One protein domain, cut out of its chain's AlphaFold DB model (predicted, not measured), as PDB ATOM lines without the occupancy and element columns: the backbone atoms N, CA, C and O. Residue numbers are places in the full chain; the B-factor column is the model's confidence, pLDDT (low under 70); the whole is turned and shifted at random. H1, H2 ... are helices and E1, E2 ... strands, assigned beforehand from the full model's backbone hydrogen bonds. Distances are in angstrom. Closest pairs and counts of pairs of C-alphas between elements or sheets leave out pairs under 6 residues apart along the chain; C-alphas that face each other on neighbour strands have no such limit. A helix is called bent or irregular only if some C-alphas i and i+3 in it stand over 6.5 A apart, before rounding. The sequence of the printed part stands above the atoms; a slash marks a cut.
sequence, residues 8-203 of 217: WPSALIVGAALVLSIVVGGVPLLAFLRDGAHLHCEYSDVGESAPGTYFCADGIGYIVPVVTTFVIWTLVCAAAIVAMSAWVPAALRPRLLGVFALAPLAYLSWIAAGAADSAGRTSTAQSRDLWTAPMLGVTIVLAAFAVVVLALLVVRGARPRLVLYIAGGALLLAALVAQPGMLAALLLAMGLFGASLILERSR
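AT A GLANCE: This is residues 8 to 203 of the 217 residues of an uncharacterized protein of Agreia sp. Leaf283 (UniProt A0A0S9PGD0). Six long helices, H1, H3, H5, H6, H7 and H8, run nearly side by side along the longest axis in an up-and-down bundle, in which each runs against the one before it. H8 is at the middle of one row, between H1 and H7; H3, H5 with the short H4 before it, and H6 make a second row beside the first. The short H2 and a small hairpin of E1 and E2 are at one end of the bundle, and the hairpin's loop makes that tip. The printed part has 196 residues with eight named helices and two named strands, in the order H1 H2 E1 E2 H3 H4 H5 H6 H7 H8; the class is mostly helix, and the two-strand sheet, E1 then E2, is antiparallel. The whole is compact, with a radius of gyration of the C-alphas of 18.6 A and spans of 64 by 29 by 23 A.

HOW THE PARTS SIT: H1, residues 8 to 23, touches H8, residues 180 to 201, at a shallow tilt of 1 degree, opposite ways; the closest C-alphas, of Ser 21 and Ala 184, are 4.3 A apart. H8 is the hub, touching five other helices. H2, residues 26 to 36, touches residues 180 to 184 of H8 alone, at a steep tilt of 49 degrees; the closest C-alphas are those of Phe 32 and Gly 181, 4.8 A apart. E1, residues 41 to 43, and E2, residues 54 to 56, form a hairpin, with N 42 and O 55 at 2.8 A and N 55 and O 42 at 2.9 A, both within hydrogen-bond range. H3, residues 60 to 83, touches H1 with its residues 70 to 81 alone, at a shallow tilt of 2 degrees, the closest C-alphas being those of Ala 11 and Ile 81, 6.4 A apart. H4, residues 93 to 100, forms a helical hairpin with H3 and touches H8, where the C-alphas of Pro 94 and Ser 196 are closest at 4.2 A. H5, residues 103 to 122, touches H8 through residues 103 to 108 of H5 and 182 to 189 of H8; the closest C-alphas, of Pro 104 and Ala 185, are 4.9 A apart. H6, residues 125 to 154, forms a helical hairpin with H5, closest at the C-alphas of Gly 120 and Arg 128, 6.2 A. H7, residues 158 to 178, touches H6 at a shallow tilt of 16 degrees, closest at the C-alphas of Val 138 and Ala 175, 5.5 A. H7 also forms a helical hairpin with H8, closest at the C-alphas of Leu 176 and Leu 183, 6.2 A. H1 and H6 are apart, as are H6 and H8. Every O i to N i+4 pair is within hydrogen-bond range in H1, H2, H4 and H7; the counts are 18 of 20 in H3, 14 of 16 in H5, 18 of 26 in H6 and 16 of 18 in H8.

IN THESE COORDINATES: H1 begins at C-alpha 8, (140.493, 161.070, 145.368), and is 22.4 A long. H2 measures 14.3 A, E1 6.7 A, E2 6.3 A, H3 35.2 A, H4 10.7 A and H5 29.1 A. H6, the longest at 42.0 A, begins at C-alpha 125, (133.018, 110.760, 140.705), and has a kink of 43 degrees near residue 134. H7 is 30.1 A long. H8, 30.0 A, is irregular, with C-alphas 181 and 184 at 7.7 A, and ends at C-alpha 201, (132.760, 157.979, 156.154).

THE WHOLE: The two C-alphas farthest apart, of Gly 47 and Arg 203, are 64.0 A apart. The printed part has no cut and no long link; the links E1 to E2 and H3 to H4 are short, and the others are tight. The mean pLDDT of the printed part is 84.4, and residues 39 to 61 and 115 to 134 are under 70 in this model.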
ATOM      1  N   TRP A   8     139.067 161.238 145.664       93.62
ATOM      2  CA  TRP A   8     140.493 161.070 145.368       93.62
ATOM      3  C   TRP A   8     141.124 159.874 146.104       93.62
ATOM      4  O   TRP A   8     141.675 159.014 145.417       93.62
ATOM      5  N   PRO A   9     140.991 159.730 147.443       95.31
ATOM      6  CA  PRO A   9     141.558 158.571 148.128       95.31
ATOM      7  C   PRO A   9     140.890 157.257 147.694       95.31
ATOM      8  O   PRO A   9     141.584 156.264 147.494       95.31
ATOM      9  N   SER A  10     139.572 157.245 147.458       96.25
ATOM     10  CA  SER A  10     138.875 156.062 146.937       96.25
ATOM     11  C   SER A  10     139.366 155.653 145.545       96.25
ATOM     12  O   SER A  10     139.582 154.469 145.302       96.25
ATOM     13  N   ALA A  11     139.582 156.609 144.638       96.44
ATOM     14  CA  ALA A  11     140.096 156.337 143.299       96.44
ATOM     15  C   ALA A  11     141.530 155.790 143.331       96.44
ATOM     16  O   ALA A  11     141.834 154.842 142.609       96.44
ATOM     17  N   LEU A  12     142.388 156.343 144.197       97.06
ATOM     18  CA  LEU A  12     143.747 155.838 144.390       97.06
ATOM     19  C   LEU A  12     143.758 154.404 144.911       97.06
ATOM     20  O   LEU A  12     144.507 153.586 144.390       97.06
ATOM     21  N   ILE A  13     142.913 154.081 145.892       97.38
ATOM     22  CA  ILE A  13     142.831 152.718 146.430       97.38
ATOM     23  C   ILE A  13     142.341 151.736 145.370       97.38
ATOM     24  O   ILE A  13     142.916 150.660 145.248       97.38
ATOM     25  N   VAL A  14     141.326 152.096 144.577       97.75
ATOM     26  CA  VAL A  14     140.849 151.237 143.479       97.75
ATOM     27  C   VAL A  14     141.943 151.027 142.430       97.75
ATOM     28  O   VAL A  14     142.184 149.893 142.022       97.75
ATOM     29  N   GLY A  15     142.647 152.090 142.030       97.50
ATOM     30  CA  GLY A  15     143.755 151.995 141.078       97.50
ATOM     31  C   GLY A  15     144.918 151.150 141.604       97.50
ATOM     32  O   GLY A  15     145.390 150.252 140.914       97.50
ATOM     33  N   ALA A  16     145.338 151.380 142.850       97.69
ATOM     34  CA  ALA A  16     146.389 150.601 143.497       97.69
ATOM     35  C   ALA A  16     145.990 149.126 143.643       97.69
ATOM     36  O   ALA A  16     146.796 148.245 143.362       97.69
ATOM     37  N   ALA A  17     144.741 148.845 144.017       97.50
ATOM     38  CA  ALA A  17     144.231 147.485 144.133       97.50
ATOM     39  C   ALA A  17     144.195 146.755 142.785       97.50
ATOM     40  O   ALA A  17     144.531 145.575 142.739       97.50
ATOM     41  N   LEU A  18     143.854 147.443 141.686       97.75
ATOM     42  CA  LEU A  18     143.946 146.878 140.337       97.75
ATOM     43  C   LEU A  18     145.394 146.519 139.981       97.75
ATOM     44  O   LEU A  18     145.659 145.406 139.539       97.75
ATOM     45  N   VAL A  19     146.335 147.438 140.209       97.62
ATOM     46  CA  VAL A  19     147.758 147.192 139.930       97.62
ATOM     47  C   VAL A  19     148.287 146.031 140.773       97.62
ATOM     48  O   VAL A  19     148.929 145.135 140.237       97.62
ATOM     49  N   LEU A  20     147.975 145.994 142.071       96.56
ATOM     50  CA  LEU A  20     148.379 144.901 142.959       96.56
ATOM     51  C   LEU A  20     147.741 143.568 142.554       96.56
ATOM     52  O   LEU A  20     148.415 142.541 142.568       96.56
ATOM     53  N   SER A  21     146.468 143.580 142.153       95.44
ATOM     54  CA  SER A  21     145.772 142.405 141.624       95.44
ATOM     55  C   SER A  21     146.489 141.828 140.397       95.44
ATOM     56  O   SER A  21     146.674 140.616 140.318       95.44
ATOM     57  N   ILE A  22     146.976 142.686 139.494       94.31
ATOM     58  CA  ILE A  22     147.750 142.276 138.312       94.31
ATOM     59  C   ILE A  22     149.132 141.751 138.700       94.31
ATOM     60  O   ILE A  22     149.479 140.617 138.375       94.31
ATOM     61  N   VAL A  23     149.918 142.565 139.403       94.81
ATOM     62  CA  VAL A  23     151.343 142.303 139.642       94.81
ATOM     63  C   VAL A  23     151.551 141.167 140.639       94.81
ATOM     64  O   VAL A  23     152.384 140.295 140.417       94.81
ATOM     65  N   VAL A  24     150.795 141.168 141.738       93.25
ATOM     66  CA  VAL A  24     150.946 140.187 142.823       93.25
ATOM     67  C   VAL A  24     150.000 139.009 142.624       93.25
ATOM     68  O   VAL A  24     150.359 137.868 142.899       93.25
ATOM     69  N   GLY A  25     148.785 139.271 142.140       89.69
ATOM     70  CA  GLY A  25     147.757 138.248 141.982       89.69
ATOM     71  C   GLY A  25     147.857 137.426 140.695       89.69
ATOM     72  O   GLY A  25     147.334 136.315 140.670       89.69
ATOM     73  N   GLY A  26     148.535 137.911 139.648       87.50
ATOM     74  CA  GLY A  26     148.584 137.230 138.350       87.50
ATOM     75  C   GLY A  26     149.216 135.837 138.390       87.50
ATOM     76  O   GLY A  26     148.659 134.901 137.822       87.50
ATOM     77  N   VAL A  27     150.336 135.674 139.103       86.69
ATOM     78  CA  VAL A  27     151.013 134.369 139.227       86.69
ATOM     79  C   VAL A  27     150.174 133.369 140.040       86.69
ATOM     80  O   VAL A  27     149.920 132.279 139.526       86.69
ATOM     81  N   PRO A  28     149.661 133.708 141.244       88.00
ATOM     82  CA  PRO A  28     148.735 132.839 141.974       88.00
ATOM     83  C   PRO A  28     147.456 132.512 141.205       88.00
ATOM     84  O   PRO A  28     146.968 131.393 141.312       88.00
ATOM     85  N   LEU A  29     146.925 133.455 140.419       86.50
ATOM     86  CA  LEU A  29     145.756 133.214 139.573       86.50
ATOM     87  C   LEU A  29     146.066 132.175 138.494       86.50
ATOM     88  O   LEU A  29     145.281 131.255 138.297       86.50
ATOM     89  N   LEU A  30     147.203 132.300 137.807       84.94
ATOM     90  CA  LEU A  30     147.611 131.333 136.791       84.94
ATOM     91  C   LEU A  30     147.799 129.935 137.398       84.94
ATOM     92  O   LEU A  30     147.266 128.966 136.861       84.94
ATOM     93  N   ALA A  31     148.493 129.848 138.536       82.81
ATOM     94  CA  ALA A  31     148.667 128.599 139.276       82.81
ATOM     95  C   ALA A  31     147.316 128.024 139.731       82.81
ATOM     96  O   ALA A  31     147.060 126.839 139.570       82.81
ATOM     97  N   PHE A  32     146.401 128.862 140.221       82.00
ATOM     98  CA  PHE A  32     145.058 128.422 140.580       82.00
ATOM     99  C   PHE A  32     144.297 127.876 139.376       82.00
ATOM    100  O   PHE A  32     143.743 126.792 139.472       82.00
ATOM    101  N   LEU A  33     144.271 128.580 138.244       79.19
ATOM    102  CA  LEU A  33     143.520 128.140 137.066       79.19
ATOM    103  C   LEU A  33     144.076 126.840 136.470       79.19
ATOM    104  O   LEU A  33     143.298 125.995 136.025       79.19
ATOM    105  N   ARG A  34     145.401 126.678 136.484       77.50
ATOM    106  CA  ARG A  34     146.099 125.506 135.948       77.50
ATOM    107  C   ARG A  34     146.069 124.316 136.907       77.50
ATOM    108  O   ARG A  34     145.617 123.238 136.533       77.50
ATOM    109  N   ASP A  35     146.533 124.527 138.133       75.12
ATOM    110  CA  ASP A  35     146.845 123.455 139.080       75.12
ATOM    111  C   ASP A  35     145.715 123.214 140.093       75.12
ATOM    112  O   ASP A  35     145.638 122.137 140.672       75.12
ATOM    113  N   GLY A  36     144.842 124.202 140.328       72.06
ATOM    114  CA  GLY A  36     143.718 124.082 141.266       72.06
ATOM    115  C   GLY A  36     142.367 123.861 140.584       72.06
ATOM    116  O   GLY A  36     141.600 122.983 140.966       72.06
ATOM    117  N   ALA A  37     142.045 124.677 139.582       71.00
ATOM    118  CA  ALA A  37     140.793 124.629 138.837       71.00
ATOM    119  C   ALA A  37     140.834 123.633 137.676       71.00
ATOM    120  O   ALA A  37     139.772 123.258 137.188       71.00
ATOM    121  N   HIS A  38     142.034 123.239 137.229       72.31
ATOM    122  CA  HIS A  38     142.243 122.396 136.052       72.31
ATOM    123  C   HIS A  38     141.422 122.866 134.840       72.31
ATOM    124  O   HIS A  38     140.838 122.077 134.095       72.31
ATOM    125  N   LEU A  39     141.350 124.189 134.657       69.44
ATOM    126  CA  LEU A  39     140.598 124.797 133.570       69.44
ATOM    127  C   LEU A  39     141.214 124.342 132.238       69.44
ATOM    128  O   LEU A  39     142.419 124.473 132.044       69.44
ATOM    129  N   HIS A  40     140.395 123.809 131.327       68.25
ATOM    130  CA  HIS A  40     140.853 123.223 130.057       68.25
ATOM    131  C   HIS A  40     141.837 122.039 130.205       68.25
ATOM    132  O   HIS A  40     142.695 121.846 129.342       68.25
ATOM    133  N   CYS A  41     141.710 121.243 131.275       68.44
ATOM    134  CA  CYS A  41     142.382 119.947 131.400       68.44
ATOM    135  C   CYS A  41     141.393 118.781 131.236       68.44
ATOM    136  O   CYS A  41     140.233 118.882 131.636       68.44
ATOM    137  N   GLU A  42     141.877 117.663 130.698       62.44
ATOM    138  CA  GLU A  42     141.178 116.376 130.647       62.44
ATOM    139  C   GLU A  42     141.753 115.419 131.704       62.44
ATOM    140  O   GLU A  42     142.949 115.445 132.016       62.44
ATOM    141  N   TYR A  43     140.894 114.586 132.296       58.66
ATOM    142  CA  TYR A  43     141.301 113.545 133.241       58.66
ATOM    143  C   TYR A  43     141.730 112.301 132.455       58.66
ATOM    144  O   TYR A  43     140.942 111.803 131.651       58.66
ATOM    145  N   SER A  44     142.956 111.801 132.649       52.34
ATOM    146  CA  SER A  44     143.382 110.579 131.957       52.34
ATOM    147  C   SER A  44     143.023 109.324 132.731       52.34
ATOM    148  O   SER A  44     143.564 109.059 133.809       52.34
ATOM    149  N   ASP A  45     142.171 108.522 132.097       50.91
ATOM    150  CA  ASP A  45     141.910 107.133 132.461       50.91
ATOM    151  C   ASP A  45     142.754 106.134 131.628       50.91
ATOM    152  O   ASP A  45     142.741 104.939 131.920       50.91
ATOM    153  N   VAL A  46     143.514 106.580 130.607       42.94
ATOM    154  CA  VAL A  46     144.347 105.706 129.745       42.94
ATOM    155  C   VAL A  46     145.503 106.447 129.042       42.94
ATOM    156  O   VAL A  46     145.271 107.388 128.290       42.94
ATOM    157  N   GLY A  47     146.735 105.928 129.187       44.56
ATOM    158  CA  GLY A  47     147.897 106.213 128.321       44.56
ATOM    159  C   GLY A  47     148.935 107.239 128.825       44.56
ATOM    160  O   GLY A  47     148.583 108.313 129.302       44.56
ATOM    161  N   GLU A  48     150.220 106.870 128.667       47.34
ATOM    162  CA  GLU A  48     151.515 107.576 128.871       47.34
ATOM    163  C   GLU A  48     151.826 108.202 130.247       47.34
ATOM    164  O   GLU A  48     152.989 108.244 130.646       47.34
ATOM    165  N   SER A  49     150.816 108.593 131.022       53.31
ATOM    166  CA  SER A  49     150.944 108.976 132.438       53.31
ATOM    167  C   SER A  49     150.159 108.026 133.336       53.31
ATOM    168  O   SER A  49     149.238 107.342 132.885       53.31
ATOM    169  N   ALA A  50     150.555 107.939 134.609       50.97
ATOM    170  CA  ALA A  50     149.905 107.057 135.572       50.97
ATOM    171  C   ALA A  50     148.395 107.376 135.677       50.97
ATOM    172  O   ALA A  50     148.039 108.553 135.736       50.97
ATOM    173  N   PRO A  51     147.509 106.363 135.730       50.78
ATOM    174  CA  PRO A  51     146.077 106.570 135.931       50.78
ATOM    175  C   PRO A  51     145.806 107.507 137.116       50.78
ATOM    176  O   PRO A  51     146.366 107.318 138.198       50.78
ATOM    177  N   GLY A  52     144.960 108.518 136.905       56.44
ATOM    178  CA  GLY A  52     144.617 109.514 137.923       56.44
ATOM    179  C   GLY A  52     145.332 110.866 137.818       56.44
ATOM    180  O   GLY A  52     145.226 111.676 138.740       56.44
ATOM    181  N   THR A  53     146.033 111.135 136.714       57.66
ATOM    182  CA  THR A  53     146.666 112.435 136.428       57.66
ATOM    183  C   THR A  53     145.855 113.283 135.439       57.66
ATOM    184  O   THR A  53     145.242 112.749 134.514       57.66
ATOM    185  N   TYR A  54     145.888 114.611 135.597       61.34
ATOM    186  CA  TYR A  54     145.302 115.564 134.643       61.34
ATOM    187  C   TYR A  54     146.281 115.894 133.510       61.34
ATOM    188  O   TYR A  54     147.443 116.206 133.776       61.34
ATOM    189  N   PHE A  55     145.791 115.917 132.267       65.06
ATOM    190  CA  PHE A  55     146.498 116.506 131.130       65.06
ATOM    191  C   PHE A  55     145.865 117.834 130.764       65.06
ATOM    192  O   PHE A  55     144.682 117.927 130.450       65.06
ATOM    193  N   CYS A  56     146.674 118.874 130.809       65.94
ATOM    194  CA  CYS A  56     146.246 120.231 130.550       65.94
ATOM    195  C   CYS A  56     146.708 120.659 129.160       65.94
ATOM    196  O   CYS A  56     147.828 120.329 128.765       65.94
ATOM    197  N   ALA A  57     145.871 121.405 128.435       58.16
ATOM    198  CA  ALA A  57     146.297 122.043 127.193       58.16
ATOM    199  C   ALA A  57     147.558 122.901 127.432       58.16
ATOM    200  O   ALA A  57     147.704 123.508 128.498       58.16
ATOM    201  N   ASP A  58     148.463 122.957 126.446       57.06
ATOM    202  CA  ASP A  58     149.703 123.741 126.521       57.06
ATOM    203  C   ASP A  58     149.449 125.185 126.993       57.06
ATOM    204  O   ASP A  58     148.380 125.755 126.765       57.06
ATOM    205  N   GLY A  59     150.456 125.802 127.629       56.50
ATOM    206  CA  GLY A  59     150.361 127.046 128.418       56.50
ATOM    207  C   GLY A  59     149.627 128.247 127.790       56.50
ATOM    208  O   GLY A  59     149.224 129.155 128.514       56.50
ATOM    209  N   ILE A  60     149.389 128.241 126.476       61.56
ATOM    210  CA  ILE A  60     148.568 129.216 125.742       61.56
ATOM    211  C   ILE A  60     147.096 129.183 126.193       61.56
ATOM    212  O   ILE A  60     146.469 130.242 126.283       61.56
ATOM    213  N   GLY A  61     146.556 128.010 126.550       66.88
ATOM    214  CA  GLY A  61     145.157 127.848 126.973       66.88
ATOM    215  C   GLY A  61     144.781 128.669 128.214       66.88
ATOM    216  O   GLY A  61     143.635 129.086 128.360       66.88
ATOM    217  N   TYR A  62     145.760 128.987 129.068       70.81
ATOM    218  CA  TYR A  62     145.565 129.753 130.304       70.81
ATOM    219  C   TYR A  62     145.743 131.262 130.140       70.81
ATOM    220  O   TYR A  62     145.256 132.035 130.969       70.81
ATOM    221  N   ILE A  63     146.395 131.705 129.061       78.19
ATOM    222  CA  ILE A  63     146.622 133.130 128.802       78.19
ATOM    223  C   ILE A  63     145.282 133.837 128.585       78.19
ATOM    224  O   ILE A  63     145.056 134.909 129.142       78.19
ATOM    225  N   VAL A  64     144.367 133.227 127.826       81.94
ATOM    226  CA  VAL A  64     143.061 133.827 127.512       81.94
ATOM    227  C   VAL A  64     142.209 134.053 128.776       81.94
ATOM    228  O   VAL A  64     141.774 135.191 128.986       81.94
ATOM    229  N   PRO A  65     142.001 133.068 129.673       80.75
ATOM    230  CA  PRO A  65     141.338 133.286 130.961       80.75
ATOM    231  C   PRO A  65     141.979 134.392 131.806       80.75
ATOM    232  O   PRO A  65     141.276 135.235 132.362       80.75
ATOM    233  N   VAL A  66     143.311 134.445 131.878       87.06
ATOM    234  CA  VAL A  66     144.017 135.467 132.665       87.06
ATOM    235  C   VAL A  66     143.817 136.862 132.066       87.06
ATOM    236  O   VAL A  66     143.428 137.794 132.773       87.06
ATOM    237  N   VAL A  67     144.006 137.015 130.753       88.50
ATOM    238  CA  VAL A  67     143.821 138.293 130.050       88.50
ATOM    239  C   VAL A  67     142.375 138.775 130.160       88.50
ATOM    240  O   VAL A  67     142.141 139.930 130.514       88.50
ATOM    241  N   THR A  68     141.396 137.899 129.919       89.88
ATOM    242  CA  THR A  68     139.968 138.254 130.030       89.88
ATOM    243  C   THR A  68     139.598 138.677 131.449       89.88
ATOM    244  O   THR A  68     138.884 139.665 131.624       89.88
ATOM    245  N   THR A  69     140.154 138.013 132.465       91.88
ATOM    246  CA  THR A  69     139.979 138.393 133.872       91.88
ATOM    247  C   THR A  69     140.467 139.819 134.133       91.88
ATOM    248  O   THR A  69     139.728 140.636 134.687       91.88
ATOM    249  N   PHE A  70     141.677 140.166 133.683       93.94
ATOM    250  CA  PHE A  70     142.231 141.508 133.882       93.94
ATOM    251  C   PHE A  70     141.501 142.598 133.093       93.94
ATOM    252  O   PHE A  70     141.337 143.717 133.592       93.94
ATOM    253  N   VAL A  71     141.013 142.280 131.893       95.19
ATOM    254  CA  VAL A  71     140.146 143.184 131.123       95.19
ATOM    255  C   VAL A  71     138.868 143.471 131.906       95.19
ATOM    256  O   VAL A  71     138.515 144.634 132.097       95.19
ATOM    257  N   ILE A  72     138.206 142.441 132.438       95.25
ATOM    258  CA  ILE A  72     136.980 142.603 133.230       95.25
ATOM    259  C   ILE A  72     137.245 143.413 134.499       95.25
ATOM    260  O   ILE A  72     136.493 144.339 134.795       95.25
ATOM    261  N   TRP A  73     138.333 143.149 135.220       95.62
ATOM    262  CA  TRP A  73     138.721 143.953 136.381       95.62
ATOM    263  C   TRP A  73     138.978 145.416 136.037       95.62
ATOM    264  O   TRP A  73     138.532 146.303 136.766       95.62
ATOM    265  N   THR A  74     139.606 145.687 134.895       97.31
ATOM    266  CA  THR A  74     139.799 147.055 134.400       97.31
ATOM    267  C   THR A  74     138.458 147.739 134.123       97.31
ATOM    268  O   THR A  74     138.259 148.885 134.530       97.31
ATOM    269  N   LEU A  75     137.505 147.033 133.506       97.81
ATOM    270  CA  LEU A  75     136.157 147.549 133.254       97.81
ATOM    271  C   LEU A  75     135.383 147.808 134.555       97.81
ATOM    272  O   LEU A  75     134.745 148.852 134.688       97.81
ATOM    273  N   VAL A  76     135.481 146.911 135.541       97.62
ATOM    274  CA  VAL A  76     134.883 147.098 136.875       97.62
ATOM    275  C   VAL A  76     135.477 148.327 137.563       97.62
ATOM    276  O   VAL A  76     134.735 149.149 138.099       97.62
ATOM    277  N   CYS A  77     136.798 148.507 137.509       97.75
ATOM    278  CA  CYS A  77     137.462 149.700 138.028       97.75
ATOM    279  C   CYS A  77     136.983 150.968 137.319       97.75
ATOM    280  O   CYS A  77     136.642 151.943 137.986       97.75
ATOM    281  N   ALA A  78     136.898 150.961 135.988       97.62
ATOM    282  CA  ALA A  78     136.389 152.095 135.224       97.62
ATOM    283  C   ALA A  78     134.948 152.447 135.634       97.62
ATOM    284  O   ALA A  78     134.656 153.609 135.930       97.62
ATOM    285  N   ALA A  79     134.071 151.447 135.757       97.19
ATOM    286  CA  ALA A  79     132.705 151.624 136.244       97.19
ATOM    287  C   ALA A  79     132.670 152.173 137.680       97.19
ATOM    288  O   ALA A  79     131.882 153.074 137.977       97.19
ATOM    289  N   ALA A  80     133.560 151.708 138.562       97.12
ATOM    290  CA  ALA A  80     133.692 152.227 139.919       97.12
ATOM    291  C   ALA A  80     134.117 153.703 139.927       97.12
ATOM    292  O   ALA A  80     133.518 154.502 140.645       97.12
ATOM    293  N   ILE A  81     135.083 154.103 139.092       96.44
ATOM    294  CA  ILE A  81     135.503 155.506 138.958       96.44
ATOM    295  C   ILE A  81     134.353 156.385 138.443       96.44
ATOM    296  O   ILE A  81     134.134 157.481 138.969       96.44
ATOM    297  N   VAL A  82     133.577 155.902 137.469       95.94
ATOM    298  CA  VAL A  82     132.370 156.591 136.979       95.94
ATOM    299  C   VAL A  82     131.311 156.700 138.081       95.94
ATOM    300  O   VAL A  82     130.712 157.764 138.259       95.94
ATOM    301  N   ALA A  83     131.125 155.655 138.892       95.50
ATOM    302  CA  ALA A  83     130.187 155.656 140.013       95.50
ATOM    303  C   ALA A  83     130.556 156.659 141.123       95.50
ATOM    304  O   ALA A  83     129.684 157.106 141.870       95.50
ATOM    305  N   MET A  84     131.828 157.065 141.216       95.00
ATOM    306  CA  MET A  84     132.284 158.128 142.122       95.00
ATOM    307  C   MET A  84     132.034 159.546 141.582       95.00
ATOM    308  O   MET A  84     132.348 160.528 142.262       95.00
ATOM    309  N   SER A  85     131.516 159.686 140.360       92.12
ATOM    310  CA  SER A  85     131.283 160.990 139.741       92.12
ATOM    311  C   SER A  85     130.243 161.821 140.498       92.12
ATOM    312  O   SER A  85     129.390 161.321 141.238       92.12
ATOM    313  N   ALA A  86     130.298 163.138 140.290       86.94
ATOM    314  CA  ALA A  86     129.365 164.069 140.911       86.94
ATOM    315  C   ALA A  86     127.902 163.851 140.484       86.94
ATOM    316  O   ALA A  86     127.003 164.277 141.206       86.94
ATOM    317  N   TRP A  87     127.676 163.191 139.345       90.69
ATOM    318  CA  TRP A  87     126.354 162.989 138.747       90.69
ATOM    319  C   TRP A  87     125.596 161.849 139.435       90.69
ATOM    320  O   TRP A  87     124.369 161.840 139.464       90.69
ATOM    321  N   VAL A  88     126.323 160.916 140.056       92.69
ATOM    322  CA  VAL A  88     125.727 159.869 140.886       92.69
ATOM    323  C   VAL A  88     125.326 160.464 142.238       92.69
ATOM    324  O   VAL A  88     126.144 161.156 142.856       92.69
ATOM    325  N   PRO A  89     124.113 160.187 142.753       91.44
ATOM    326  CA  PRO A  89     123.667 160.715 144.031       91.44
ATOM    327  C   PRO A  89     124.611 160.382 145.186       91.44
ATOM    328  O   PRO A  89     125.048 159.237 145.327       91.44
ATOM    329  N   ALA A  90     124.795 161.378 146.067       89.69
ATOM    330  CA  ALA A  90     125.318 161.289 147.435       89.69
ATOM    331  C   ALA A  90     125.287 159.863 147.983       89.69
ATOM    332  O   ALA A  90     126.328 159.221 148.109       89.69
ATOM    333  N   ALA A  91     124.050 159.399 148.210       88.81
ATOM    334  CA  ALA A  91     123.625 158.153 148.842       88.81
ATOM    335  C   ALA A  91     123.977 156.852 148.085       88.81
ATOM    336  O   ALA A  91     124.113 155.809 148.729       88.81
ATOM    337  N   LEU A  92     124.187 156.894 146.767       92.62
ATOM    338  CA  LEU A  92     124.446 155.698 145.957       92.62
ATOM    339  C   LEU A  92     125.929 155.341 145.818       92.62
ATOM    340  O   LEU A  92     126.233 154.158 145.726       92.62
ATOM    341  N   ARG A  93     126.851 156.313 145.851       94.94
ATOM    342  CA  ARG A  93     128.270 156.081 145.494       94.94
ATOM    343  C   ARG A  93     128.926 154.904 146.268       94.94
ATOM    344  O   ARG A  93     129.281 153.923 145.625       94.94
ATOM    345  N   PRO A  94     129.007 154.906 147.618       94.62
ATOM    346  CA  PRO A  94     129.457 153.766 148.420       94.62
ATOM    347  C   PRO A  94     128.744 152.457 148.113       94.62
ATOM    348  O   PRO A  94     129.383 151.418 148.046       94.62
ATOM    349  N   ARG A  95     127.420 152.492 147.917       95.25
ATOM    350  CA  ARG A  95     126.634 151.276 147.683       95.25
ATOM    351  C   ARG A  95     127.046 150.608 146.376       95.25
ATOM    352  O   ARG A  95     127.253 149.403 146.361       95.25
ATOM    353  N   LEU A  96     127.220 151.397 145.316       96.88
ATOM    354  CA  LEU A  96     127.688 150.899 144.023       96.88
ATOM    355  C   LEU A  96     129.088 150.292 144.131       96.88
ATOM    356  O   LEU A  96     129.303 149.201 143.621       96.88
ATOM    357  N   LEU A  97     130.014 150.940 144.843       97.38
ATOM    358  CA  LEU A  97     131.358 150.388 145.050       97.38
ATOM    359  C   LEU A  97     131.334 149.087 145.862       97.38
ATOM    360  O   LEU A  97     132.053 148.151 145.524       97.38
ATOM    361  N   GLY A  98     130.493 149.010 146.897       95.94
ATOM    362  CA  GLY A  98     130.291 147.782 147.664       95.94
ATOM    363  C   GLY A  98     129.772 146.640 146.788       95.94
ATOM    364  O   GLY A  98     130.292 145.534 146.860       95.94
ATOM    365  N   VAL A  99     128.810 146.917 145.901       97.50
ATOM    366  CA  VAL A  99     128.302 145.934 144.928       97.50
ATOM    367  C   VAL A  99     129.378 145.548 143.910       97.50
ATOM    368  O   VAL A  99     129.557 144.366 143.635       97.50
ATOM    369  N   PHE A 100     130.145 146.506 143.387       97.94
ATOM    370  CA  PHE A 100     131.243 146.219 142.463       97.94
ATOM    371  C   PHE A 100     132.351 145.370 143.091       97.94
ATOM    372  O   PHE A 100     132.991 144.613 142.370       97.94
ATOM    373  N   ALA A 101     132.540 145.417 144.413       97.38
ATOM    374  CA  ALA A 101     133.475 144.531 145.107       97.38
ATOM    375  C   ALA A 101     133.114 143.039 144.970       97.38
ATOM    376  O   ALA A 101     133.991 142.190 145.112       97.38
ATOM    377  N   LEU A 102     131.856 142.706 144.653       96.62
ATOM    378  CA  LEU A 102     131.424 141.331 144.387       96.62
ATOM    379  C   LEU A 102     131.821 140.844 142.992       96.62
ATOM    380  O   LEU A 102     132.029 139.650 142.809       96.62
ATOM    381  N   ALA A 103     131.950 141.746 142.015       95.69
ATOM    382  CA  ALA A 103     132.236 141.399 140.624       95.69
ATOM    383  C   ALA A 103     133.519 140.562 140.428       95.69
ATOM    384  O   ALA A 103     133.432 139.525 139.771       95.69
ATOM    385  N   PRO A 104     134.693 140.931 140.991       93.81
ATOM    386  CA  PRO A 104     135.903 140.126 140.831       93.81
ATOM    387  C   PRO A 104     135.764 138.711 141.408       93.81
ATOM    388  O   PRO A 104     136.303 137.764 140.839       93.81
ATOM    389  N   LEU A 105     135.025 138.572 142.510       93.12
ATOM    390  CA  LEU A 105     134.801 137.301 143.196       93.12
ATOM    391  C   LEU A 105     133.826 136.433 142.401       93.12
ATOM    392  O   LEU A 105     134.137 135.291 142.094       93.12
ATOM    393  N   ALA A 106     132.694 137.009 141.990       91.19
ATOM    394  CA  ALA A 106     131.678 136.328 141.198       91.19
ATOM    395  C   ALA A 106     132.231 135.819 139.861       91.19
ATOM    396  O   ALA A 106     131.929 134.697 139.466       91.19
ATOM    397  N   TYR A 107     133.067 136.612 139.182       90.75
ATOM    398  CA  TYR A 107     133.662 136.205 137.911       90.75
ATOM    399  C   TYR A 107     134.611 135.008 138.065       90.75
ATOM    400  O   TYR A 107     134.502 134.042 137.310       90.75
ATOM    401  N   LEU A 108     135.494 135.016 139.072       86.31
ATOM    402  CA  LEU A 108     136.358 133.858 139.325       86.31
ATOM    403  C   LEU A 108     135.570 132.638 139.805       86.31
ATOM    404  O   LEU A 108     135.866 131.531 139.367       86.31
ATOM    405  N   SER A 109     134.551 132.820 140.650       84.00
ATOM    406  CA  SER A 109     133.666 131.723 141.056       84.00
ATOM    407  C   SER A 109     132.923 131.118 139.862       84.00
ATOM    408  O   SER A 109     132.771 129.904 139.807       84.00
ATOM    409  N   TRP A 110     132.513 131.934 138.885       85.31
ATOM    410  CA  TRP A 110     131.898 131.461 137.644       85.31
ATOM    411  C   TRP A 110     132.867 130.631 136.795       85.31
ATOM    412  O   TRP A 110     132.514 129.533 136.369       85.31
ATOM    413  N   ILE A 111     134.098 131.115 136.585       80.75
ATOM    414  CA  ILE A 111     135.138 130.352 135.870       80.75
ATOM    415  C   ILE A 111     135.403 129.021 136.578       80.75
ATOM    416  O   ILE A 111     135.434 127.974 135.934       80.75
ATOM    417  N   ALA A 112     135.569 129.059 137.900       76.88
ATOM    418  CA  ALA A 112     135.841 127.880 138.710       76.88
ATOM    419  C   ALA A 112     134.686 126.863 138.629       76.88
ATOM    420  O   ALA A 112     134.925 125.681 138.401       76.88
ATOM    421  N   ALA A 113     133.433 127.317 138.732       76.06
ATOM    422  CA  ALA A 113     132.258 126.457 138.587       76.06
ATOM    423  C   ALA A 113     132.167 125.824 137.188       76.06
ATOM    424  O   ALA A 113     131.931 124.624 137.070       76.06
ATOM    425  N   GLY A 114     132.424 126.596 136.126       73.69
ATOM    426  CA  GLY A 114     132.442 126.077 134.756       73.69
ATOM    427  C   GLY A 114     133.540 125.033 134.515       73.69
ATOM    428  O   GLY A 114     133.328 124.077 133.762       73.69
ATOM    429  N   ALA A 115     134.692 125.175 135.179       68.25
ATOM    430  CA  ALA A 115     135.750 124.167 135.165       68.25
ATOM    431  C   ALA A 115     135.285 122.863 135.835       68.25
ATOM    432  O   ALA A 115     135.416 121.790 135.245       68.25
ATOM    433  N   ALA A 116     134.650 122.961 137.007       66.75
ATOM    434  CA  ALA A 116     134.125 121.811 137.740       66.75
ATOM    435  C   ALA A 116     133.027 121.051 136.973       66.75
ATOM    436  O   ALA A 116     133.033 119.820 136.943       66.75
ATOM    437  N   ASP A 117     132.112 121.764 136.309       67.00
ATOM    438  CA  ASP A 117     131.058 121.157 135.482       67.00
ATOM    439  C   ASP A 117     131.605 120.502 134.207       67.00
ATOM    440  O   ASP A 117     131.019 119.560 133.670       67.00
ATOM    441  N   SER A 118     132.717 121.011 133.680       61.56
ATOM    442  CA  SER A 118     133.387 120.409 132.525       61.56
ATOM    443  C   SER A 118     134.123 119.137 132.936       61.56
ATOM    444  O   SER A 118     133.924 118.112 132.293       61.56
ATOM    445  N   ALA A 119     134.838 119.168 134.067       57.22
ATOM    446  CA  ALA A 119     135.471 117.990 134.650       57.22
ATOM    447  C   ALA A 119     134.440 116.892 134.954       57.22
ATOM    448  O   ALA A 119     134.577 115.784 134.457       57.22
ATOM    449  N   GLY A 120     133.345 117.208 135.657       55.50
ATOM    450  CA  GLY A 120     132.320 116.224 136.036       55.50
ATOM    451  C   GLY A 120     131.558 115.574 134.872       55.50
ATOM    452  O   GLY A 120     130.851 114.593 135.088       55.50
ATOM    453  N   ARG A 121     131.681 116.102 133.646       53.56
ATOM    454  CA  ARG A 121     131.161 115.469 132.421       53.56
ATOM    455  C   ARG A 121     132.146 114.478 131.799       53.56
ATOM    456  O   ARG A 121     131.714 113.616 131.041       53.56
ATOM    457  N   THR A 122     133.432 114.605 132.107       52.50
ATOM    458  CA  THR A 122     134.524 113.804 131.538       52.50
ATOM    459  C   THR A 122     135.182 112.864 132.547       52.50
ATOM    460  O   THR A 122     135.968 112.021 132.141       52.50
ATOM    461  N   SER A 123     134.900 112.996 133.844       52.41
ATOM    462  CA  SER A 123     135.634 112.308 134.906       52.41
ATOM    463  C   SER A 123     134.755 111.440 135.812       52.41
ATOM    464  O   SER A 123     133.563 111.678 136.020       52.41
ATOM    465  N   THR A 124     135.379 110.422 136.402       55.12
ATOM    466  CA  THR A 124     134.799 109.598 137.468       55.12
ATOM    467  C   THR A 124     134.504 110.445 138.719       55.12
ATOM    468  O   THR A 124     135.168 111.455 138.983       55.12
ATOM    469  N   ALA A 125     133.511 110.032 139.522       54.78
ATOM    470  CA  ALA A 125     133.018 110.760 140.705       54.78
ATOM    471  C   ALA A 125     134.121 111.222 141.689       54.78
ATOM    472  O   ALA A 125     133.975 112.252 142.342       54.78
ATOM    473  N   GLN A 126     135.255 110.520 141.729       54.91
ATOM    474  CA  GLN A 126     136.390 110.776 142.620       54.91
ATOM    475  C   GLN A 126     137.093 112.129 142.381       54.91
ATOM    476  O   GLN A 126     137.549 112.774 143.323       54.91
ATOM    477  N   SER A 127     137.151 112.601 141.137       53.28
ATOM    478  CA  SER A 127     137.744 113.907 140.784       53.28
ATOM    479  C   SER A 127     136.914 115.106 141.277       53.28
ATOM    480  O   SER A 127     137.459 116.157 141.614       53.28
ATOM    481  N   ARG A 128     135.589 114.936 141.378       56.69
ATOM    482  CA  ARG A 128     134.647 115.969 141.830       56.69
ATOM    483  C   ARG A 128     134.763 116.218 143.335       56.69
ATOM    484  O   ARG A 128     134.678 117.367 143.775       56.69
ATOM    485  N   ASP A 129     135.016 115.173 144.115       59.75
ATOM    486  CA  ASP A 129     135.164 115.265 145.573       59.75
ATOM    487  C   ASP A 129     136.472 115.963 145.980       59.75
ATOM    488  O   ASP A 129     136.495 116.746 146.932       59.75
ATOM    489  N   LEU A 130     137.544 115.773 145.201       57.41
ATOM    490  CA  LEU A 130     138.828 116.456 145.407       57.41
ATOM    491  C   LEU A 130     138.741 117.969 145.158       57.41
ATOM    492  O   LEU A 130     139.480 118.738 145.771       57.41
ATOM    493  N   TRP A 131     137.825 118.402 144.288       61.50
ATOM    494  CA  TRP A 131     137.649 119.809 143.928       61.50
ATOM    495  C   TRP A 131     136.631 120.543 144.810       61.50
ATOM    496  O   TRP A 131     136.839 121.684 145.228       61.50
ATOM    497  N   THR A 132     135.517 119.882 145.128       63.59
ATOM    498  CA  THR A 132     134.419 120.476 145.905       63.59
ATOM    499  C   THR A 132     134.803 120.734 147.362       63.59
ATOM    500  O   THR A 132     134.440 121.781 147.896       63.59
ATOM    501  N   ALA A 133     135.582 119.851 147.994       63.62
ATOM    502  CA  ALA A 133     135.994 120.004 149.389       63.62
ATOM    503  C   ALA A 133     136.789 121.307 149.677       63.62
ATOM    504  O   ALA A 133     136.382 122.049 150.577       63.62
ATOM    505  N   PRO A 134     137.857 121.665 148.930       63.44
ATOM    506  CA  PRO A 134     138.594 122.913 149.163       63.44
ATOM    507  C   PRO A 134     137.826 124.170 148.723       63.44
ATOM    508  O   PRO A 134     137.981 125.232 149.327       63.44
ATOM    509  N   MET A 135     136.969 124.078 147.697       74.50
ATOM    510  CA  MET A 135     136.214 125.235 147.194       74.50
ATOM    511  C   MET A 135     134.979 125.570 148.035       74.50
ATOM    512  O   MET A 135     134.547 126.726 148.057       74.50
ATOM    513  N   LEU A 136     134.418 124.601 148.763       77.62
ATOM    514  CA  LEU A 136     133.233 124.811 149.594       77.62
ATOM    515  C   LEU A 136     133.485 125.861 150.683       77.62
ATOM    516  O   LEU A 136     132.679 126.777 150.856       77.62
ATOM    517  N   GLY A 137     134.625 125.767 151.375       80.88
ATOM    518  CA  GLY A 137     134.987 126.685 152.456       80.88
ATOM    519  C   GLY A 137     135.056 128.139 151.988       80.88
ATOM    520  O   GLY A 137     134.379 129.003 152.545       80.88
ATOM    521  N   VAL A 138     135.809 128.409 150.915       84.94
ATOM    522  CA  VAL A 138     135.896 129.766 150.352       84.94
ATOM    523  C   VAL A 138     134.545 130.233 149.802       84.94
ATOM    524  O   VAL A 138     134.167 131.378 150.026       84.94
ATOM    525  N   THR A 139     133.755 129.353 149.181       85.44
ATOM    526  CA  THR A 139     132.426 129.705 148.654       85.44
ATOM    527  C   THR A 139     131.477 130.168 149.760       85.44
ATOM    528  O   THR A 139     130.803 131.185 149.597       85.44
ATOM    529  N   ILE A 140     131.462 129.486 150.910       89.19
ATOM    530  CA  ILE A 140     130.658 129.890 152.074       89.19
ATOM    531  C   ILE A 140     131.085 131.277 152.570       89.19
ATOM    532  O   ILE A 140     130.237 132.135 152.821       89.19
ATOM    533  N   VAL A 141     132.395 131.528 152.672       92.25
ATOM    534  CA  VAL A 141     132.922 132.826 153.119       92.25
ATOM    535  C   VAL A 141     132.556 133.945 152.138       92.25
ATOM    536  O   VAL A 141     132.123 135.020 152.561       92.25
ATOM    537  N   LEU A 142     132.661 133.702 150.829       92.25
ATOM    538  CA  LEU A 142     132.287 134.674 149.797       92.25
ATOM    539  C   LEU A 142     130.776 134.930 149.761       92.25
ATOM    540  O   LEU A 142     130.354 136.074 149.579       92.25
ATOM    541  N   ALA A 143     129.954 133.904 149.997       93.69
ATOM    542  CA  ALA A 143     128.510 134.058 150.139       93.69
ATOM    543  C   ALA A 143     128.160 134.916 151.366       93.69
ATOM    544  O   ALA A 143     127.359 135.845 151.263       93.69
ATOM    545  N   ALA A 144     128.813 134.679 152.508       96.69
ATOM    546  CA  ALA A 144     128.658 135.518 153.695       96.69
ATOM    547  C   ALA A 144     129.081 136.974 153.422       96.69
ATOM    548  O   ALA A 144     128.391 137.909 153.832       96.69
ATOM    549  N   PHE A 145     130.166 137.187 152.671       97.50
ATOM    550  CA  PHE A 145     130.587 138.524 152.250       97.50
ATOM    551  C   PHE A 145     129.538 139.200 151.351       97.50
ATOM    552  O   PHE A 145     129.206 140.369 151.562       97.50
ATOM    553  N   ALA A 146     128.949 138.467 150.402       97.00
ATOM    554  CA  ALA A 146     127.856 138.974 149.577       97.00
ATOM    555  C   ALA A 146     126.642 139.383 150.424       97.00
ATOM    556  O   ALA A 146     126.095 140.468 150.225       97.00
ATOM    557  N   VAL A 147     126.270 138.583 151.429       97.81
ATOM    558  CA  VAL A 147     125.207 138.932 152.387       97.81
ATOM    559  C   VAL A 147     125.535 140.227 153.134       97.81
ATOM    560  O   VAL A 147     124.662 141.082 153.272       97.81
ATOM    561  N   VAL A 148     126.788 140.430 153.558       97.94
ATOM    562  CA  VAL A 148     127.226 141.686 154.194       97.94
ATOM    563  C   VAL A 148     127.066 142.883 153.249       97.94
ATOM    564  O   VAL A 148     126.534 143.920 153.657       97.94
ATOM    565  N   VAL A 149     127.473 142.752 151.983       96.94
ATOM    566  CA  VAL A 149     127.307 143.811 150.973       96.94
ATOM    567  C   VAL A 149     125.828 144.129 150.737       96.94
ATOM    568  O   VAL A 149     125.451 145.301 150.702       96.94
ATOM    569  N   LEU A 150     124.972 143.112 150.637       97.06
ATOM    570  CA  LEU A 150     123.527 143.295 150.480       97.06
ATOM    571  C   LEU A 150     122.900 143.942 151.723       97.06
ATOM    572  O   LEU A 150     122.092 144.865 151.601       97.06
ATOM    573  N   ALA A 151     123.323 143.546 152.924       96.81
ATOM    574  CA  ALA A 151     122.886 144.165 154.171       96.81
ATOM    575  C   ALA A 151     123.253 145.660 154.223       96.81
ATOM    576  O   ALA A 151     122.439 146.487 154.639       96.81
ATOM    577  N   LEU A 152     124.431 146.048 153.719       95.50
ATOM    578  CA  LEU A 152     124.845 147.456 153.613       95.50
ATOM    579  C   LEU A 152     123.935 148.301 152.701       95.50
ATOM    580  O   LEU A 152     123.933 149.537 152.821       95.50
ATOM    581  N   LEU A 153     123.141 147.688 151.815       93.75
ATOM    582  CA  LEU A 153     122.167 148.405 150.984       93.75
ATOM    583  C   LEU A 153     120.949 148.866 151.792       93.75
ATOM    584  O   LEU A 153     120.436 149.961 151.541       93.75
ATOM    585  N   VAL A 154     120.528 148.072 152.778       94.94
ATOM    586  CA  VAL A 154     119.282 148.284 153.533       94.94
ATOM    587  C   VAL A 154     119.508 148.859 154.932       94.94
ATOM    588  O   VAL A 154     118.704 149.664 155.403       94.94
ATOM    589  N   VAL A 155     120.621 148.517 155.588       93.69
ATOM    590  CA  VAL A 155     120.912 148.932 156.966       93.69
ATOM    591  C   VAL A 155     121.200 150.433 157.046       93.69
ATOM    592  O   VAL A 155     122.053 150.984 156.336       93.69
ATOM    593  N   ARG A 156     120.499 151.101 157.967       89.56
ATOM    594  CA  ARG A 156     120.640 152.531 158.268       89.56
ATOM    595  C   ARG A 156     121.408 152.736 159.579       89.56
ATOM    596  O   ARG A 156     121.349 151.906 160.477       89.56
ATOM    597  N   GLY A 157     122.099 153.870 159.688       89.00
ATOM    598  CA  GLY A 157     122.856 154.267 160.882       89.00
ATOM    599  C   GLY A 157     124.355 153.962 160.795       89.00
ATOM    600  O   GLY A 157     124.769 152.940 160.255       89.00
ATOM    601  N   ALA A 158     125.181 154.859 161.339       89.69
ATOM    602  CA  ALA A 158     126.638 154.798 161.189       89.69
ATOM    603  C   ALA A 158     127.277 153.596 161.914       89.69
ATOM    604  O   ALA A 158     128.133 152.921 161.348       89.69
ATOM    605  N   ARG A 159     126.836 153.296 163.145       92.88
ATOM    606  CA  ARG A 159     127.367 152.187 163.960       92.88
ATOM    607  C   ARG A 159     127.145 150.801 163.332       92.88
ATOM    608  O   ARG A 159     128.140 150.115 163.117       92.88
ATOM    609  N   PRO A 160     125.910 150.378 162.988       94.38
ATOM    610  CA  PRO A 160     125.702 149.051 162.404       94.38
ATOM    611  C   PRO A 160     126.373 148.912 161.029       94.38
ATOM    612  O   PRO A 160     126.911 147.856 160.714       94.38
ATOM    613  N   ARG A 161     126.437 149.990 160.234       94.44
ATOM    614  CA  ARG A 161     127.179 149.997 158.962       94.44
ATOM    615  C   ARG A 161     128.680 149.795 159.179       94.44
ATOM    616  O   ARG A 161     129.287 149.024 158.449       94.44
ATOM    617  N   LEU A 162     129.276 150.436 160.188       94.94
ATOM    618  CA  LEU A 162     130.687 150.226 160.524       94.94
ATOM    619  C   LEU A 162     130.969 148.769 160.919       94.94
ATOM    620  O   LEU A 162     131.952 148.207 160.450       94.94
ATOM    621  N   VAL A 163     130.095 148.151 161.721       97.31
ATOM    622  CA  VAL A 163     130.211 146.726 162.081       97.31
ATOM    623  C   VAL A 163     130.184 145.845 160.831       97.31
ATOM    624  O   VAL A 163     131.037 144.975 160.688       97.31
ATOM    625  N   LEU A 164     129.272 146.110 159.890       97.50
ATOM    626  CA  LEU A 164     129.212 145.387 158.616       97.50
ATOM    627  C   LEU A 164     130.483 145.571 157.773       97.50
ATOM    628  O   LEU A 164     130.960 144.607 157.189       97.50
ATOM    629  N   TYR A 165     131.076 146.767 157.738       97.69
ATOM    630  CA  TYR A 165     132.357 146.970 157.053       97.69
ATOM    631  C   TYR A 165     133.505 146.191 157.702       97.69
ATOM    632  O   TYR A 165     134.323 145.613 156.991       97.69
ATOM    633  N   ILE A 166     133.560 146.140 159.034       97.69
ATOM    634  CA  ILE A 166     134.566 145.346 159.753       97.69
ATOM    635  C   ILE A 166     134.367 143.855 159.456       97.69
ATOM    636  O   ILE A 166     135.324 143.175 159.096       97.69
ATOM    637  N   ALA A 167     133.127 143.367 159.537       98.06
ATOM    638  CA  ALA A 167     132.788 141.984 159.222       98.06
ATOM    639  C   ALA A 167     133.140 141.628 157.769       98.06
ATOM    640  O   ALA A 167     133.778 140.610 157.526       98.06
ATOM    641  N   GLY A 168     132.798 142.488 156.806       97.81
ATOM    642  CA  GLY A 168     133.139 142.287 155.399       97.81
ATOM    643  C   GLY A 168     134.649 142.250 155.157       97.81
ATOM    644  O   GLY A 168     135.131 141.375 154.447       97.81
ATOM    645  N   GLY A 169     135.408 143.142 155.802       97.44
ATOM    646  CA  GLY A 169     136.872 143.122 155.746       97.44
ATOM    647  C   GLY A 169     137.462 141.835 156.328       97.44
ATOM    648  O   GLY A 169     138.323 141.221 155.705       97.44
ATOM    649  N   ALA A 170     136.955 141.383 157.478       97.75
ATOM    650  CA  ALA A 170     137.377 140.128 158.098       97.75
ATOM    651  C   ALA A 170     137.066 138.907 157.214       97.75
ATOM    652  O   ALA A 170     137.903 138.019 157.093       97.75
ATOM    653  N   LEU A 171     135.904 138.883 156.550       97.44
ATOM    654  CA  LEU A 171     135.534 137.818 155.613       97.44
ATOM    655  C   LEU A 171     136.451 137.788 154.383       97.44
ATOM    656  O   LEU A 171     136.863 136.709 153.972       97.44
ATOM    657  N   LEU A 172     136.825 138.945 153.824       95.94
ATOM    658  CA  LEU A 172     137.781 139.001 152.709       95.94
ATOM    659  C   LEU A 172     139.173 138.490 153.115       95.94
ATOM    660  O   LEU A 172     139.811 137.775 152.345       95.94
ATOM    661  N   LEU A 173     139.623 138.796 154.335       95.06
ATOM    662  CA  LEU A 173     140.873 138.253 154.879       95.06
ATOM    663  C   LEU A 173     140.780 136.741 155.124       95.06
ATOM    664  O   LEU A 173     141.703 136.007 154.777       95.06
ATOM    665  N   ALA A 174     139.662 136.259 155.668       94.44
ATOM    666  CA  ALA A 174     139.426 134.831 155.867       94.44
ATOM    667  C   ALA A 174     139.398 134.070 154.532       94.44
ATOM    668  O   ALA A 174     139.997 133.002 154.424       94.44
ATOM    669  N   ALA A 175     138.768 134.639 153.498       92.31
ATOM    670  CA  ALA A 175     138.757 134.070 152.153       92.31
ATOM    671  C   ALA A 175     140.169 133.973 151.560       92.31
ATOM    672  O   ALA A 175     140.479 132.987 150.896       92.31
ATOM    673  N   LEU A 176     141.036 134.954 151.833       90.06
ATOM    674  CA  LEU A 176     142.423 134.932 151.370       90.06
ATOM    675  C   LEU A 176     143.230 133.791 151.988       90.06
ATOM    676  O   LEU A 176     144.012 133.150 151.292       90.06
ATOM    677  N   VAL A 177     143.024 133.529 153.279       89.50
ATOM    678  CA  VAL A 177     143.661 132.402 153.975       89.50
ATOM    679  C   VAL A 177     143.101 131.072 153.471       89.50
ATOM    680  O   VAL A 177     143.861 130.132 153.261       89.50
ATOM    681  N   ALA A 178     141.784 130.998 153.259       87.19
ATOM    682  CA  ALA A 178     141.113 129.783 152.807       87.19
ATOM    683  C   ALA A 178     141.482 129.397 151.369       87.19
ATOM    684  O   ALA A 178     141.582 128.210 151.077       87.19
ATOM    685  N   GLN A 179     141.673 130.378 150.478       86.12
ATOM    686  CA  GLN A 179     142.076 130.112 149.101       86.12
ATOM    687  C   GLN A 179     143.030 131.180 148.534       86.12
ATOM    688  O   GLN A 179     142.594 132.114 147.847       86.12
ATOM    689  N   PRO A 180     144.353 131.020 148.734       82.69
ATOM    690  CA  PRO A 180     145.368 131.952 148.235       82.69
ATOM    691  C   PRO A 180     145.351 132.129 146.711       82.69
ATOM    692  O   PRO A 180     145.701 133.193 146.203       82.69
ATOM    693  N   GLY A 181     144.884 131.118 145.970       81.94
ATOM    694  CA  GLY A 181     144.719 131.174 144.514       81.94
ATOM    695  C   GLY A 181     143.771 132.277 144.022       81.94
ATOM    696  O   GLY A 181     143.863 132.719 142.880       81.94
ATOM    697  N   MET A 182     142.896 132.786 144.896       86.88
ATOM    698  CA  MET A 182     141.981 133.894 144.607       86.88
ATOM    699  C   MET A 182     142.552 135.278 144.955       86.88
ATOM    700  O   MET A 182     141.820 136.272 144.898       86.88
ATOM    701  N   LEU A 183     143.842 135.374 145.299       92.25
ATOM    702  CA  LEU A 183     144.495 136.617 145.729       92.25
ATOM    703  C   LEU A 183     144.211 137.792 144.785       92.25
ATOM    704  O   LEU A 183     143.892 138.885 145.247       92.25
ATOM    705  N   ALA A 184     144.265 137.566 143.471       92.81
ATOM    706  CA  ALA A 184     144.002 138.601 142.476       92.81
ATOM    707  C   ALA A 184     142.596 139.218 142.616       92.81
ATOM    708  O   ALA A 184     142.462 140.444 142.682       92.81
ATOM    709  N   ALA A 185     141.553 138.392 142.737       94.19
ATOM    710  CA  ALA A 185     140.189 138.881 142.939       94.19
ATOM    711  C   ALA A 185     140.015 139.544 144.306       94.19
ATOM    712  O   ALA A 185     139.359 140.580 144.408       94.19
ATOM    713  N   LEU A 186     140.608 138.964 145.352       95.12
ATOM    714  CA  LEU A 186     140.479 139.453 146.723       95.12
ATOM    715  C   LEU A 186     141.138 140.818 146.911       95.12
ATOM    716  O   LEU A 186     140.543 141.684 147.546       95.12
ATOM    717  N   LEU A 187     142.311 141.056 146.315       96.44
ATOM    718  CA  LEU A 187     142.965 142.368 146.333       96.44
ATOM    719  C   LEU A 187     142.063 143.449 145.737       96.44
ATOM    720  O   LEU A 187     141.861 144.497 146.354       96.44
ATOM    721  N   LEU A 188     141.463 143.175 144.577       97.44
ATOM    722  CA  LEU A 188     140.568 144.135 143.943       97.44
ATOM    723  C   LEU A 188     139.258 144.316 144.727       97.44
ATOM    724  O   LEU A 188     138.816 145.449 144.926       97.44
ATOM    725  N   ALA A 189     138.663 143.226 145.218       97.75
ATOM    726  CA  ALA A 189     137.470 143.270 146.059       97.75
ATOM    727  C   ALA A 189     137.710 144.102 147.328       97.75
ATOM    728  O   ALA A 189     136.905 144.977 147.650       97.75
ATOM    729  N   MET A 190     138.845 143.900 148.006       97.62
ATOM    730  CA  MET A 190     139.257 144.692 149.168       97.62
ATOM    731  C   MET A 190     139.434 146.169 148.816       97.62
ATOM    732  O   MET A 190     138.983 147.026 149.574       97.62
ATOM    733  N   GLY A 191     140.029 146.487 147.663       97.75
ATOM    734  CA  GLY A 191     140.170 147.867 147.195       97.75
ATOM    735  C   GLY A 191     138.827 148.560 146.971       97.75
ATOM    736  O   GLY A 191     138.593 149.654 147.483       97.75
ATOM    737  N   LEU A 192     137.908 147.905 146.257       98.50
ATOM    738  CA  LEU A 192     136.561 148.424 145.990       98.50
ATOM    739  C   LEU A 192     135.736 148.559 147.277       98.50
ATOM    740  O   LEU A 192     135.097 149.590 147.509       98.50
ATOM    741  N   PHE A 193     135.800 147.557 148.154       98.25
ATOM    742  CA  PHE A 193     135.100 147.563 149.432       98.25
ATOM    743  C   PHE A 193     135.671 148.617 150.394       98.25
ATOM    744  O   PHE A 193     134.919 149.389 150.988       98.25
ATOM    745  N   GLY A 194     136.995 148.753 150.484       97.69
ATOM    746  CA  GLY A 194     137.653 149.805 151.262       97.69
ATOM    747  C   GLY A 194     137.334 151.206 150.733       97.69
ATOM    748  O   GLY A 194     136.990 152.107 151.502       97.69
ATOM    749  N   ALA A 195     137.339 151.385 149.412       97.75
ATOM    750  CA  ALA A 195     136.935 152.632 148.775       97.75
ATOM    751  C   ALA A 195     135.466 152.986 149.066       97.75
ATOM    752  O   ALA A 195     135.149 154.168 149.238       97.75
ATOM    753  N   SER A 196     134.582 151.988 149.182       97.69
ATOM    754  CA  SER A 196     133.189 152.192 149.596       97.69
ATOM    755  C   SER A 196     133.071 152.707 151.036       97.69
ATOM    756  O   SER A 196     132.344 153.675 151.277       97.69
ATOM    757  N   LEU A 197     133.855 152.159 151.973       96.94
ATOM    758  CA  LEU A 197     133.914 152.621 153.364       96.94
ATOM    759  C   LEU A 197     134.396 154.075 153.460       96.94
ATOM    760  O   LEU A 197     133.828 154.861 154.219       96.94
ATOM    761  N   ILE A 198     135.413 154.454 152.683       96.19
ATOM    762  CA  ILE A 198     135.943 155.828 152.669       96.19
ATOM    763  C   ILE A 198     134.885 156.816 152.191       96.19
ATOM    764  O   ILE A 198     134.648 157.833 152.848       96.19
ATOM    765  N   LEU A 199     134.201 156.504 151.086       94.19
ATOM    766  CA  LEU A 199     133.109 157.345 150.605       94.19
ATOM    767  C   LEU A 199     131.987 157.439 151.638       94.19
ATOM    768  O   LEU A 199     131.419 158.513 151.817       94.19
ATOM    769  N   GLU A 200     131.671 156.344 152.331       93.62
ATOM    770  CA  GLU A 200     130.644 156.339 153.368       93.62
ATOM    771  C   GLU A 200     131.031 157.249 154.541       93.62
ATOM    772  O   GLU A 200     130.235 158.099 154.934       93.62
ATOM    773  N   ARG A 201     132.261 157.130 155.059       92.75
ATOM    774  CA  ARG A 201     132.760 157.979 156.154       92.75
ATOM    775  C   ARG A 201     132.806 159.453 155.775       92.75
ATOM    776  O   ARG A 201     132.373 160.286 156.564       92.75
ATOM    777  N   SER A 202     133.223 159.766 154.550       89.75
ATOM    778  CA  SER A 202     133.318 161.148 154.061       89.75
ATOM    779  C   SER A 202     131.974 161.891 154.002       89.75
ATOM    780  O   SER A 202     131.950 163.111 153.861       89.75
ATOM    781  N   ARG A 203     130.840 161.181 154.115       84.38
ATOM    782  CA  ARG A 203     129.515 161.805 154.262       84.38
ATOM    783  C   ARG A 203     129.190 162.235 155.687       84.38
ATOM    784  O   ARG A 203     128.325 163.087 155.861       84.38
TER     785      ARG A 203